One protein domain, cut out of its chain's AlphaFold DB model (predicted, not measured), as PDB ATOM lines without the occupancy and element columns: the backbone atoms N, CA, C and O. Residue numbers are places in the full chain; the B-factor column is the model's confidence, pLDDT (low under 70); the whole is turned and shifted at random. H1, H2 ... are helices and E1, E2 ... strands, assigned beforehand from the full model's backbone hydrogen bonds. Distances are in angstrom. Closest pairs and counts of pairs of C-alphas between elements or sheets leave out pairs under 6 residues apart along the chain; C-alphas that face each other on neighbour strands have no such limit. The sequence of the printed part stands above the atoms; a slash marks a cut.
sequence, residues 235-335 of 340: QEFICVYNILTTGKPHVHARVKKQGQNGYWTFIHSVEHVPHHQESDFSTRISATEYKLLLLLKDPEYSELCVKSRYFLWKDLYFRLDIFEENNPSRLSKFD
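AT A GLANCE: This is residues 235 to 335 of the 340 residues of the protein "AAA_28 domain-containing protein" of Helobdella robusta (UniProt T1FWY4). One strongly twisted sheet of six strands curls like part of a barrel; H1 packs on one face over E3 and E2, and the short last helix, H2, lies beside the strands. The turn of the E5 and E6 hairpin, residues 312 to 317, sticks out. The 101 printed residues run E1 E2 E3 E4 H1 E5 E6 H2, and the sheet's order is E4 E3 E2 E1 E5 E6, antiparallel throughout. The class is mixed; the whole is compact, with a radius of gyration of the C-alphas of 14.5 A and spans of 40 by 31 by 28 A.

IN THESE COORDINATES: E1, residues 235 to 244, begins at C-alpha 235 (220.985, 209.502, 193.014) and is 28.0 A long. E2, residues 251 to 260, measures 29.9 A and E3, residues 263 to 272, 30.1 A. E4 is residues 281 to 285, and H1 is residues 287 to 296, 15.0 A. E5, residues 304 to 313, measures 27.2 A and E6, residues 316 to 323, 22.4 A. H2, residues 328 to 334, ends at C-alpha 334 (204.609, 195.004, 189.897).

HOW THE PARTS SIT: E1 to E4 form a meander, each strand the antiparallel neighbour of the one before; N 240 and O 257 are 2.8 A apart, N 265 and O 258 2.7 A, N 268 and O 283 2.8 A. E1 also neighbours E5, N 237 to O 308 at 2.8 A, and E5 neighbours E6, N 309 to O 320 at 2.8 A. H1 makes two layers with the sheet, a helix on one face, at a height of 8.5 A, slantwise to E2 at 41 degrees on the local plane; the closest C-alphas of H1 and E3 are those of Tyr 290 and Phe 266, 6.5 A. H2 is on the sheet but over none of its strands; its closest C-alpha to E1 is that of Phe 334, 7.7 A from that of Ile 243. H1 and H2 are apart. O i to N i+4 pairs are within hydrogen-bond range in 4 of 6 for H1 and 0 of 3 for H2, which has 2 of 4 O i to N i+3 pairs.

THE WHOLE: The two farthest C-alphas, those of Gly 247 and Lys 314, are 43.5 A apart. The printed part has no cut and no long link. Mean pLDDT of the printed part is 84.1; residues 274 to 279 and 325 to 335 are under 70.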
ATOM      1  N   GLN A 235     221.138 210.036 191.662       93.31
ATOM      2  CA  GLN A 235     220.985 209.502 193.014       93.31
ATOM      3  C   GLN A 235     220.484 208.060 192.930       93.31
ATOM      4  O   GLN A 235     219.532 207.778 192.197       93.31
ATOM      5  N   GLU A 236     221.122 207.142 193.657       93.19
ATOM      6  CA  GLU A 236     220.792 205.714 193.638       93.19
ATOM      7  C   GLU A 236     220.109 205.280 194.938       93.19
ATOM      8  O   GLU A 236     220.543 205.613 196.037       93.19
ATOM      9  N   PHE A 237     219.036 204.503 194.806       93.75
ATOM     10  CA  PHE A 237     218.246 204.003 195.923       93.75
ATOM     11  C   PHE A 237     218.046 202.509 195.806       93.75
ATOM     12  O   PHE A 237     217.843 201.973 194.716       93.75
ATOM     13  N   ILE A 238     217.948 201.867 196.962       93.94
ATOM     14  CA  ILE A 238     217.393 200.526 197.058       93.94
ATOM     15  C   ILE A 238     215.892 200.675 197.276       93.94
ATOM     16  O   ILE A 238     215.441 201.330 198.219       93.94
ATOM     17  N   CYS A 239     215.109 200.079 196.387       92.75
ATOM     18  CA  CYS A 239     213.664 199.979 196.481       92.75
ATOM     19  C   CYS A 239     213.280 198.520 196.670       92.75
ATOM     20  O   CYS A 239     213.731 197.651 195.935       92.75
ATOM     21  N   VAL A 240     212.420 198.254 197.643       93.00
ATOM     22  CA  VAL A 240     211.949 196.907 197.928       93.00
ATOM     23  C   VAL A 240     210.435 196.908 197.967       93.00
ATOM     24  O   VAL A 240     209.831 197.686 198.712       93.00
ATOM     25  N   TYR A 241     209.841 196.043 197.155       92.38
ATOM     26  CA  TYR A 241     208.408 195.945 196.933       92.38
ATOM     27  C   TYR A 241     207.867 194.615 197.442       92.38
ATOM     28  O   TYR A 241     208.461 193.561 197.220       92.38
ATOM     29  N   ASN A 242     206.697 194.666 198.073       92.75
ATOM     30  CA  ASN A 242     205.920 193.489 198.438       92.75
ATOM     31  C   ASN A 242     204.465 193.695 197.986       92.75
ATOM     32  O   ASN A 242     203.862 194.727 198.298       92.75
ATOM     33  N   ILE A 243     203.926 192.729 197.239       91.94
ATOM     34  CA  ILE A 243     202.502 192.674 196.884       91.94
ATOM     35  C   ILE A 243     201.713 192.227 198.113       91.94
ATOM     36  O   ILE A 243     202.175 191.378 198.879       91.94
ATOM     37  N   LEU A 244     200.549 192.836 198.317       92.19
ATOM     38  CA  LEU A 244     199.649 192.507 199.410       92.19
ATOM     39  C   LEU A 244     198.439 191.735 198.893       92.19
ATOM     40  O   LEU A 244     197.890 192.070 197.842       92.19
ATOM     41  N   THR A 245     197.975 190.772 199.681       90.81
ATOM     42  CA  THR A 245     196.700 190.102 199.452       90.81
ATOM     43  C   THR A 245     195.566 191.102 199.644       90.81
ATOM     44  O   THR A 245     195.462 191.766 200.680       90.81
ATOM     45  N   THR A 246     194.677 191.192 198.660       85.38
ATOM     46  CA  THR A 246     193.468 192.015 198.728       85.38
ATOM     47  C   THR A 246     192.234 191.115 198.752       85.38
ATOM     48  O   THR A 246     192.172 190.085 198.089       85.38
ATOM     49  N   GLY A 247     191.205 191.505 199.509       81.19
ATOM     50  CA  GLY A 247     189.915 190.797 199.502       81.19
ATOM     51  C   GLY A 247     189.076 191.049 198.240       81.19
ATOM     52  O   GLY A 247     187.957 190.556 198.141       81.19
ATOM     53  N   LYS A 248     189.579 191.859 197.298       81.94
ATOM     54  CA  LYS A 248     188.880 192.291 196.086       81.94
ATOM     55  C   LYS A 248     189.755 191.987 194.858       81.94
ATOM     56  O   LYS A 248     190.816 192.590 194.735       81.94
ATOM     57  N   PRO A 249     189.307 191.152 193.902       78.44
ATOM     58  CA  PRO A 249     190.132 190.740 192.758       78.44
ATOM     59  C   PRO A 249     190.481 191.875 191.778       78.44
ATOM     60  O   PRO A 249     191.413 191.737 190.996       78.44
ATOM     61  N   HIS A 250     189.753 192.995 191.815       80.94
ATOM     62  CA  HIS A 250     189.984 194.186 190.983       80.94
ATOM     63  C   HIS A 250     190.838 195.262 191.679       80.94
ATOM     64  O   HIS A 250     190.909 196.395 191.200       80.94
ATOM     65  N   VAL A 251     191.439 194.930 192.824       84.44
ATOM     66  CA  VAL A 251     192.275 195.838 193.608       84.44
ATOM     67  C   VAL A 251     193.656 195.229 193.761       84.44
ATOM     68  O   VAL A 251     193.806 194.139 194.311       84.44
ATOM     69  N   HIS A 252     194.668 195.966 193.329       87.56
ATOM     70  CA  HIS A 252     196.068 195.619 193.510       87.56
ATOM     71  C   HIS A 252     196.669 196.526 194.579       87.56
ATOM     72  O   HIS A 252     196.682 197.745 194.433       87.56
ATOM     73  N   ALA A 253     197.173 195.937 195.662       91.31
ATOM     74  CA  ALA A 253     197.826 196.676 196.733       91.31
ATOM     75  C   ALA A 253     199.289 196.251 196.865       91.31
ATOM     76  O   ALA A 253     199.632 195.074 196.741       91.31
ATOM     77  N   ARG A 254     200.167 197.218 197.129       93.19
ATOM     78  CA  ARG A 254     201.593 196.970 197.363       93.19
ATOM     79  C   ARG A 254     202.164 197.926 198.391       93.19
ATOM     80  O   ARG A 254     201.772 199.092 198.464       93.19
ATOM     81  N   VAL A 255     203.165 197.456 199.123       95.19
ATOM     82  CA  VAL A 255     204.013 198.309 199.959       95.19
ATOM     83  C   VAL A 255     205.421 198.371 199.402       95.19
ATOM     84  O   VAL A 255     205.979 197.377 198.942       95.19
ATOM     85  N   LYS A 256     205.997 199.569 199.460       93.88
ATOM     86  CA  LYS A 256     207.372 199.854 199.067       93.88
ATOM     87  C   LYS A 256     208.127 200.426 200.259       93.88
ATOM     88  O   LYS A 256     207.656 201.397 200.852       93.88
ATOM     89  N   LYS A 257     209.320 199.901 200.547       94.44
ATOM     90  CA  LYS A 257     210.367 200.646 201.266       94.44
ATOM     91  C   LYS A 257     211.402 201.140 200.255       94.44
ATOM     92  O   LYS A 257     211.825 200.380 199.391       94.44
ATOM     93  N   GLN A 258     211.787 202.406 200.329       93.31
ATOM     94  CA  GLN A 258     212.807 203.006 199.464       93.31
ATOM     95  C   GLN A 258     213.792 203.789 200.318       93.31
ATOM     96  O   GLN A 258     213.367 204.509 201.216       93.31
ATOM     97  N   GLY A 259     215.088 203.667 200.061       92.69
ATOM     98  CA  GLY A 259     216.076 204.322 200.903       92.69
ATOM     99  C   GLY A 259     217.487 204.332 200.347       92.69
ATOM    100  O   GLY A 259     217.801 203.631 199.386       92.69
ATOM    101  N   GLN A 260     218.321 205.136 201.000       91.94
ATOM    102  CA  GLN A 260     219.765 205.234 200.797       91.94
ATOM    103  C   GLN A 260     220.439 205.472 202.156       91.94
ATOM    104  O   GLN A 260     219.821 206.027 203.071       91.94
ATOM    105  N   ASN A 261     221.689 205.030 202.312       88.81
ATOM    106  CA  ASN A 261     222.508 205.245 203.515       88.81
ATOM    107  C   ASN A 261     221.832 204.815 204.836       88.81
ATOM    108  O   ASN A 261     221.967 205.480 205.856       88.81
ATOM    109  N   GLY A 262     221.060 203.723 204.818       90.25
ATOM    110  CA  GLY A 262     220.372 203.192 206.006       90.25
ATOM    111  C   GLY A 262     219.064 203.901 206.386       90.25
ATOM    112  O   GLY A 262     218.381 203.451 207.308       90.25
ATOM    113  N   TYR A 263     218.658 204.948 205.660       92.56
ATOM    114  CA  TYR A 263     217.408 205.676 205.893       92.56
ATOM    115  C   TYR A 263     216.352 205.317 204.855       92.56
ATOM    116  O   TYR A 263     216.629 205.288 203.661       92.56
ATOM    117  N   TRP A 264     215.120 205.098 205.318       93.62
ATOM    118  CA  TRP A 264     214.035 204.553 204.498       93.62
ATOM    119  C   TRP A 264     212.790 205.439 204.510       93.62
ATOM    120  O   TRP A 264     212.451 206.042 205.526       93.62
ATOM    121  N   THR A 265     212.049 205.474 203.415       93.12
ATOM    122  CA  THR A 265     210.650 205.897 203.352       93.12
ATOM    123  C   THR A 265     209.771 204.709 203.008       93.12
ATOM    124  O   THR A 265     210.230 203.735 202.413       93.12
ATOM    125  N   PHE A 266     208.508 204.782 203.417       93.88
ATOM    126  CA  PHE A 266     207.544 203.709 203.232       93.88
ATOM    127  C   PHE A 266     206.318 204.256 202.522       93.88
ATOM    128  O   PHE A 266     205.807 205.320 202.883       93.88
ATOM    129  N   ILE A 267     205.865 203.542 201.502       91.81
ATOM    130  CA  ILE A 267     204.736 203.931 200.666       91.81
ATOM    131  C   ILE A 267     203.794 202.737 200.542       91.81
ATOM    132  O   ILE A 267     204.241 201.632 200.246       91.81
ATOM    133  N   HIS A 268     202.503 202.975 200.743       93.06
ATOM    134  CA  HIS A 268     201.428 202.051 200.403       93.06
ATOM    135  C   HIS A 268     200.712 202.576 199.162       93.06
ATOM    136  O   HIS A 268     200.289 203.735 199.133       93.06
ATOM    137  N   SER A 269     200.603 201.730 198.143       90.62
ATOM    138  CA  SER A 269     199.882 202.032 196.913       90.62
ATOM    139  C   SER A 269     198.745 201.046 196.723       90.62
ATOM    140  O   SER A 269     198.939 199.845 196.910       90.62
ATOM    141  N   VAL A 270     197.596 201.568 196.311       88.00
ATOM    142  CA  VAL A 270     196.421 200.800 195.916       88.00
ATOM    143  C   VAL A 270     195.998 201.279 194.534       88.00
ATOM    144  O   VAL A 270     195.806 202.477 194.324       88.00
ATOM    145  N   GLU A 271     195.901 200.336 193.608       84.44
ATOM    146  CA  GLU A 271     195.539 200.547 192.209       84.44
ATOM    147  C   GLU A 271     194.293 199.716 191.880       84.44
ATOM    148  O   GLU A 271     194.192 198.548 192.271       84.44
ATOM    149  N   HIS A 272     193.345 200.315 191.169       81.75
ATOM    150  CA  HIS A 272     192.105 199.695 190.723       81.75
ATOM    151  C   HIS A 272     192.182 199.408 189.226       81.75
ATOM    152  O   HIS A 272     192.778 200.150 188.446       81.75
ATOM    153  N   VAL A 273     191.561 198.310 188.796       74.00
ATOM    154  CA  VAL A 273     191.491 197.974 187.366       74.00
ATOM    155  C   VAL A 273     190.714 199.080 186.612       74.00
ATOM    156  O   VAL A 273     189.684 199.519 187.131       74.00
ATOM    157  N   PRO A 274     191.125 199.501 185.389       63.03
ATOM    158  CA  PRO A 274     190.652 200.718 184.694       63.03
ATOM    159  C   PRO A 274     189.138 200.899 184.467       63.03
ATOM    160  O   PRO A 274     188.717 201.947 183.987       63.03
ATOM    161  N   HIS A 275     188.309 199.898 184.774       61.25
ATOM    162  CA  HIS A 275     186.851 199.944 184.623       61.25
ATOM    163  C   HIS A 275     186.094 200.255 185.925       61.25
ATOM    164  O   HIS A 275     184.871 200.384 185.901       61.25
ATOM    165  N   HIS A 276     186.795 200.396 187.052       58.69
ATOM    166  CA  HIS A 276     186.195 200.784 188.325       58.69
ATOM    167  C   HIS A 276     186.385 202.287 188.580       58.69
ATOM    168  O   HIS A 276     187.466 202.823 188.372       58.69
ATOM    169  N   GLN A 277     185.335 202.974 189.046       55.16
ATOM    170  CA  GLN A 277     185.347 204.422 189.333       55.16
ATOM    171  C   GLN A 277     186.101 204.799 190.629       55.16
ATOM    172  O   GLN A 277     186.036 205.946 191.069       55.16
ATOM    173  N   GLU A 278     186.800 203.856 191.267       62.69
ATOM    174  CA  GLU A 278     187.609 204.130 192.458       62.69
ATOM    175  C   GLU A 278     188.986 204.669 192.039       62.69
ATOM    176  O   GLU A 278     189.619 204.159 191.119       62.69
ATOM    177  N   SER A 279     189.442 205.742 192.691       64.44
ATOM    178  CA  SER A 279     190.711 206.390 192.349       64.44
ATOM    179  C   SER A 279     191.905 205.646 192.941       64.44
ATOM    180  O   SER A 279     191.914 205.301 194.125       64.44
ATOM    181  N   ASP A 280     192.946 205.467 192.133       75.69
ATOM    182  CA  ASP A 280     194.246 204.987 192.597       75.69
ATOM    183  C   ASP A 280     194.848 205.961 193.606       75.69
ATOM    184  O   ASP A 280     194.776 207.184 193.445       75.69
ATOM    185  N   PHE A 281     195.502 205.432 194.636       77.38
ATOM    186  CA  PHE A 281     196.209 206.273 195.589       77.38
ATOM    187  C   PHE A 281     197.546 205.674 195.996       77.38
ATOM    188  O   PHE A 281     197.716 204.470 196.163       77.38
ATOM    189  N   SER A 282     198.512 206.564 196.212       83.88
ATOM    190  CA  SER A 282     199.806 206.221 196.788       83.88
ATOM    191  C   SER A 282     200.116 207.170 197.933       83.88
ATOM    192  O   SER A 282     200.256 208.388 197.747       83.88
ATOM    193  N   THR A 283     200.188 206.605 199.134       85.38
ATOM    194  CA  THR A 283     200.384 207.337 200.379       85.38
ATOM    195  C   THR A 283     201.674 206.933 201.059       85.38
ATOM    196  O   THR A 283     202.019 205.756 201.134       85.38
ATOM    197  N   ARG A 284     202.364 207.921 201.618       88.44
ATOM    198  CA  ARG A 284     203.426 207.667 202.583       88.44
ATOM    199  C   ARG A 284     202.816 207.117 203.872       88.44
ATOM    200  O   ARG A 284     201.726 207.537 204.259       88.44
ATOM    201  N   ILE A 285     203.524 206.186 204.500       91.56
ATOM    202  CA  ILE A 285     203.135 205.536 205.754       91.56
ATOM    203  C   ILE A 285     204.316 205.519 206.732       91.56
ATOM    204  O   ILE A 285     205.476 205.712 206.357       91.56
ATOM    205  N   SER A 286     204.020 205.300 208.006       92.25
ATOM    206  CA  SER A 286     205.008 205.094 209.059       92.25
ATOM    207  C   SER A 286     205.688 203.725 208.946       92.25
ATOM    208  O   SER A 286     205.182 202.788 208.328       92.25
ATOM    209  N   ALA A 287     206.841 203.581 209.607       93.62
ATOM    210  CA  ALA A 287     207.527 202.293 209.712       93.62
ATOM    211  C   ALA A 287     206.664 201.230 210.419       93.62
ATOM    212  O   ALA A 287     206.762 200.046 210.106       93.62
ATOM    213  N   THR A 288     205.823 201.650 211.369       95.81
ATOM    214  CA  THR A 288     204.900 200.768 212.092       95.81
ATOM    215  C   THR A 288     203.793 200.270 211.172       95.81
ATOM    216  O   THR A 288     203.596 199.064 211.073       95.81
ATOM    217  N   GLU A 289     203.129 201.166 210.437       95.88
ATOM    218  CA  GLU A 289     202.118 200.787 209.439       95.88
ATOM    219  C   GLU A 289     202.708 199.877 208.358       95.88
ATOM    220  O   GLU A 289     202.082 198.893 207.983       95.88
ATOM    221  N   TYR A 290     203.940 200.145 207.910       96.50
ATOM    222  CA  TYR A 290     204.634 199.281 206.955       96.50
ATOM    223  C   TYR A 290     204.813 197.856 207.493       96.50
ATOM    224  O   TYR A 290     204.489 196.895 206.800       96.50
ATOM    225  N   LYS A 291     205.277 197.703 208.742       96.44
ATOM    226  CA  LYS A 291     205.421 196.386 209.387       96.44
ATOM    227  C   LYS A 291     204.084 195.657 209.525       96.44
ATOM    228  O   LYS A 291     204.043 194.451 209.322       96.44
ATOM    229  N   LEU A 292     203.013 196.380 209.851       97.00
ATOM    230  CA  LEU A 292     201.670 195.806 209.945       97.00
ATOM    231  C   LEU A 292     201.160 195.345 208.577       97.00
ATOM    232  O   LEU A 292     200.657 194.234 208.460       97.00
ATOM    233  N   LEU A 293     201.337 196.155 207.531       96.06
ATOM    234  CA  LEU A 293     200.923 195.798 206.172       96.06
ATOM    235  C   LEU A 293     201.716 194.618 205.606       96.06
ATOM    236  O   LEU A 293     201.160 193.837 204.843       96.06
ATOM    237  N   LEU A 294     202.977 194.428 206.007       96.06
ATOM    238  CA  LEU A 294     203.752 193.243 205.622       96.06
ATOM    239  C   LEU A 294     203.149 191.922 206.125       96.06
ATOM    240  O   LEU A 294     203.449 190.882 205.546       96.06
ATOM    241  N   LEU A 295     202.284 191.940 207.146       95.50
ATOM    242  CA  LEU A 295     201.541 190.747 207.576       95.50
ATOM    243  C   LEU A 295     200.523 190.281 206.523       95.50
ATOM    244  O   LEU A 295     200.112 189.128 206.546       95.50
ATOM    245  N   LEU A 296     200.133 191.167 205.601       95.12
ATOM    246  CA  LEU A 296     199.238 190.883 204.478       95.12
ATOM    247  C   LEU A 296     200.005 190.567 203.190       95.12
ATOM    248  O   LEU A 296     199.428 190.646 202.109       95.12
ATOM    249  N   LYS A 297     201.310 190.278 203.270       93.88
ATOM    250  CA  LYS A 297     202.110 189.923 202.097       93.88
ATOM    251  C   LYS A 297     201.505 188.703 201.402       93.88
ATOM    252  O   LYS A 297     201.276 187.675 202.036       93.88
ATOM    253  N   ASP A 298     201.310 188.825 200.096       89.25
ATOM    254  CA  ASP A 298     200.805 187.734 199.272       89.25
ATOM    255  C   ASP A 298     201.874 186.627 199.151       89.25
ATOM    256  O   ASP A 298     202.987 186.909 198.687       89.25
ATOM    257  N   PRO A 299     201.583 185.382 199.581       88.25
ATOM    258  CA  PRO A 299     202.551 184.289 199.558       88.25
ATOM    259  C   PRO A 299     202.917 183.823 198.141       88.25
ATOM    260  O   PRO A 299     203.945 183.165 197.982       88.25
ATOM    261  N   GLU A 300     202.127 184.160 197.114       86.81
ATOM    262  CA  GLU A 300     202.446 183.824 195.720       86.81
ATOM    263  C   GLU A 300     203.590 184.679 195.149       86.81
ATOM    264  O   GLU A 300     204.213 184.296 194.155       86.81
ATOM    265  N   TYR A 301     203.902 185.822 195.776       83.50
ATOM    266  CA  TYR A 301     204.901 186.772 195.285       83.50
ATOM    267  C   TYR A 301     206.105 186.876 196.221       83.50
ATOM    268  O   TYR A 301     206.006 187.169 197.416       83.50
ATOM    269  N   SER A 302     207.295 186.710 195.642       84.19
ATOM    270  CA  SER A 302     208.543 187.027 196.327       84.19
ATOM    271  C   SER A 302     208.690 188.536 196.535       84.19
ATOM    272  O   SER A 302     208.071 189.358 195.858       84.19
ATOM    273  N   GLU A 303     209.527 188.904 197.506       88.19
ATOM    274  CA  GLU A 303     209.959 190.294 197.639       88.19
ATOM    275  C   GLU A 303     210.767 190.695 196.397       88.19
ATOM    276  O   GLU A 303     211.627 189.935 195.959       88.19
ATOM    277  N   LEU A 304     210.494 191.877 195.840       88.31
ATOM    278  CA  LEU A 304     211.216 192.404 194.685       88.31
ATOM    279  C   LEU A 304     212.164 193.520 195.128       88.31
ATOM    280  O   LEU A 304     211.710 194.570 195.588       88.31
ATOM    281  N   CYS A 305     213.468 193.304 194.958       90.31
ATOM    282  CA  CYS A 305     214.509 194.303 195.190       90.31
ATOM    283  C   CYS A 305     214.919 194.962 193.864       90.31
ATOM    284  O   CYS A 305     215.198 194.279 192.880       90.31
ATOM    285  N   VAL A 306     214.942 196.293 193.836       90.56
ATOM    286  CA  VAL A 306     215.208 197.107 192.646       90.56
ATOM    287  C   VAL A 306     216.210 198.193 193.005       90.56
ATOM    288  O   VAL A 306     216.018 198.922 193.982       90.56
ATOM    289  N   LYS A 307     217.251 198.347 192.186       92.19
ATOM    290  CA  LYS A 307     218.133 199.516 192.238       92.19
ATOM    291  C   LYS A 307     217.539 200.610 191.360       92.19
ATOM    292  O   LYS A 307     217.394 200.427 190.158       92.19
ATOM    293  N   SER A 308     217.174 201.739 191.955       92.31
ATOM    294  CA  SER A 308     216.557 202.865 191.250       92.31
ATOM    295  C   SER A 308     217.528 204.037 191.155       92.31
ATOM    296  O   SER A 308     217.951 204.557 192.185       92.31
ATOM    297  N   ARG A 309     217.832 204.492 189.936       93.31
ATOM    298  CA  ARG A 309     218.631 205.697 189.668       93.31
ATOM    299  C   ARG A 309     217.731 206.848 189.241       93.31
ATOM    300  O   ARG A 309     216.935 206.699 188.318       93.31
ATOM    301  N   TYR A 310     217.872 207.992 189.897       93.88
ATOM    302  CA  TYR A 310     217.125 209.214 189.607       93.88
ATOM    303  C   TYR A 310     218.059 210.276 189.051       93.88
ATOM    304  O   TYR A 310     219.092 210.536 189.660       93.88
ATOM    305  N   PHE A 311     217.700 210.884 187.925       94.56
ATOM    306  CA  PHE A 311     218.566 211.825 187.215       94.56
ATOM    307  C   PHE A 311     217.767 212.841 186.401       94.56
ATOM    308  O   PHE A 311     216.601 212.613 186.069       94.56
ATOM    309  N   LEU A 312     218.425 213.950 186.065       93.19
ATOM    310  CA  LEU A 312     217.912 214.960 185.147       93.19
ATOM    311  C   LEU A 312     218.545 214.804 183.773       93.19
ATOM    312  O   LEU A 312     219.748 214.576 183.644       93.19
ATOM    313  N   TRP A 313     217.734 214.950 182.731       90.06
ATOM    314  CA  TRP A 313     218.227 215.052 181.365       90.06
ATOM    315  C   TRP A 313     217.296 215.933 180.539       90.06
ATOM    316  O   TRP A 313     216.107 215.649 180.447       90.06
ATOM    317  N   LYS A 314     217.841 217.002 179.941       87.56
ATOM    318  CA  LYS A 314     217.083 217.978 179.132       87.56
ATOM    319  C   LYS A 314     215.813 218.487 179.834       87.56
ATOM    320  O   LYS A 314     214.730 218.428 179.265       87.56
ATOM    321  N   ASP A 315     215.957 218.933 181.082       85.00
ATOM    322  CA  ASP A 315     214.861 219.469 181.910       85.00
ATOM    323  C   ASP A 315     213.708 218.478 182.170       85.00
ATOM    324  O   ASP A 315     212.601 218.863 182.540       85.00
ATOM    325  N   LEU A 316     213.978 217.176 182.024       89.00
ATOM    326  CA  LEU A 316     213.076 216.093 182.397       89.00
ATOM    327  C   LEU A 316     213.668 215.282 183.548       89.00
ATOM    328  O   LEU A 316     214.876 215.035 183.609       89.00
ATOM    329  N   TYR A 317     212.791 214.843 184.449       93.00
ATOM    330  CA  TYR A 317     213.148 213.997 185.581       93.00
ATOM    331  C   TYR A 317     212.886 212.530 185.258       93.00
ATOM    332  O   TYR A 317     211.750 212.131 184.993       93.00
ATOM    333  N   PHE A 318     213.938 211.720 185.322       92.56
ATOM    334  CA  PHE A 318     213.876 210.299 185.027       92.56
ATOM    335  C   PHE A 318     214.118 209.457 186.270       92.56
ATOM    336  O   PHE A 318     214.920 209.786 187.147       92.56
ATOM    337  N   ARG A 319     213.442 208.310 186.291       92.62
ATOM    338  CA  ARG A 319     213.718 207.198 187.191       92.62
ATOM    339  C   ARG A 319     214.013 205.973 186.339       92.62
ATOM    340  O   ARG A 319     213.153 205.537 185.580       92.62
ATOM    341  N   LEU A 320     215.202 205.418 186.506       92.19
ATOM    342  CA  LEU A 320     215.624 204.168 185.899       92.19
ATOM    343  C   LEU A 320     215.623 203.071 186.962       92.19
ATOM    344  O   LEU A 320     216.370 203.155 187.935       92.19
ATOM    345  N   ASP A 321     214.805 202.048 186.754       90.75
ATOM    346  CA  ASP A 321     214.738 200.874 187.618       90.75
ATOM    347  C   ASP A 321     215.555 199.728 187.015       90.75
ATOM    348  O   ASP A 321     215.330 199.315 185.880       90.75
ATOM    349  N   ILE A 322     216.521 199.238 187.790       89.06
ATOM    350  CA  ILE A 322     217.425 198.146 187.438       89.06
ATOM    351  C   ILE A 322     217.035 196.945 188.299       89.06
ATOM    352  O   ILE A 322     217.184 196.957 189.526       89.06
ATOM    353  N   PHE A 323     216.505 195.919 187.642       84.69
ATOM    354  CA  PHE A 323     216.074 194.675 188.269       84.69
ATOM    355  C   PHE A 323     217.242 193.683 188.285       84.69
ATOM    356  O   PHE A 323     217.855 193.439 187.251       84.69
ATOM    357  N   GLU A 324     217.564 193.125 189.454       70.56
ATOM    358  CA  GLU A 324     218.654 192.143 189.588       70.56
ATOM    359  C   GLU A 324     218.220 190.714 189.206       70.56
ATOM    360  O   GLU A 324     219.062 189.870 188.913       70.56
ATOM    361  N   GLU A 325     216.910 190.432 189.174       64.00
ATOM    362  CA  GLU A 325     216.370 189.117 188.811       64.00
ATOM    363  C   GLU A 325     215.998 189.018 187.322       64.00
ATOM    364  O   GLU A 325     215.158 189.764 186.816       64.00
ATOM    365  N   ASN A 326     216.532 187.995 186.645       52.31
ATOM    366  CA  ASN A 326     216.214 187.620 185.259       52.31
ATOM    367  C   ASN A 326     214.832 186.940 185.112       52.31
ATOM    368  O   ASN A 326     214.724 185.919 184.433       52.31
ATOM    369  N   ASN A 327     213.766 187.443 185.747       52.59
ATOM    370  CA  ASN A 327     212.427 186.846 185.607       52.59
ATOM    371  C   ASN A 327     211.352 187.859 185.152       52.59
ATOM    372  O   ASN A 327     210.566 188.354 185.965       52.59
ATOM    373  N   PRO A 328     211.277 188.154 183.834       51.41
ATOM    374  CA  PRO A 328     210.401 189.186 183.266       51.41
ATOM    375  C   PRO A 328     208.905 188.962 183.529       51.41
ATOM    376  O   PRO A 328     208.141 189.917 183.656       51.41
ATOM    377  N   SER A 329     208.474 187.702 183.649       48.62
ATOM    378  CA  SER A 329     207.070 187.338 183.884       48.62
ATOM    379  C   SER A 329     206.549 187.843 185.237       48.62
ATOM    380  O   SER A 329     205.380 188.220 185.340       48.62
ATOM    381  N   ARG A 330     207.425 187.951 186.247       54.16
ATOM    382  CA  ARG A 330     207.095 188.470 187.586       54.16
ATOM    383  C   ARG A 330     206.960 189.993 187.619       54.16
ATOM    384  O   ARG A 330     206.159 190.507 188.393       54.16
ATOM    385  N   LEU A 331     207.675 190.712 186.750       53.28
ATOM    386  CA  LEU A 331     207.679 192.183 186.694       53.28
ATOM    387  C   LEU A 331     206.349 192.770 186.191       53.28
ATOM    388  O   LEU A 331     205.951 193.852 186.619       53.28
ATOM    389  N   SER A 332     205.618 192.021 185.357       49.09
ATOM    390  CA  SER A 332     204.354 192.451 184.734       49.09
ATOM    391  C   SER A 332     203.215 192.793 185.712       49.09
ATOM    392  O   SER A 332     202.313 193.542 185.352       49.09
ATOM    393  N   LYS A 333     203.249 192.280 186.955       49.41
ATOM    394  CA  LYS A 333     202.266 192.611 188.008       49.41
ATOM    395  C   LYS A 333     202.755 193.661 189.008       49.41
ATOM    396  O   LYS A 333     201.932 194.297 189.660       49.41
ATOM    397  N   PHE A 334     204.069 193.877 189.124       51.59
ATOM    398  CA  PHE A 334     204.609 195.004 189.897       51.59
ATOM    399  C   PHE A 334     204.429 196.331 189.158       51.59
ATOM    400  O   PHE A 334     204.285 197.367 189.807       51.59
ATOM    401  N   ASP A 335     204.351 196.275 187.829       49.91
ATOM    402  CA  ASP A 335     203.960 197.368 186.953       49.91
ATOM    403  C   ASP A 335     202.778 196.933 186.079       49.91
ATOM    404  O   ASP A 335     202.944 196.459 184.959       49.91
TER     405      ASP A 335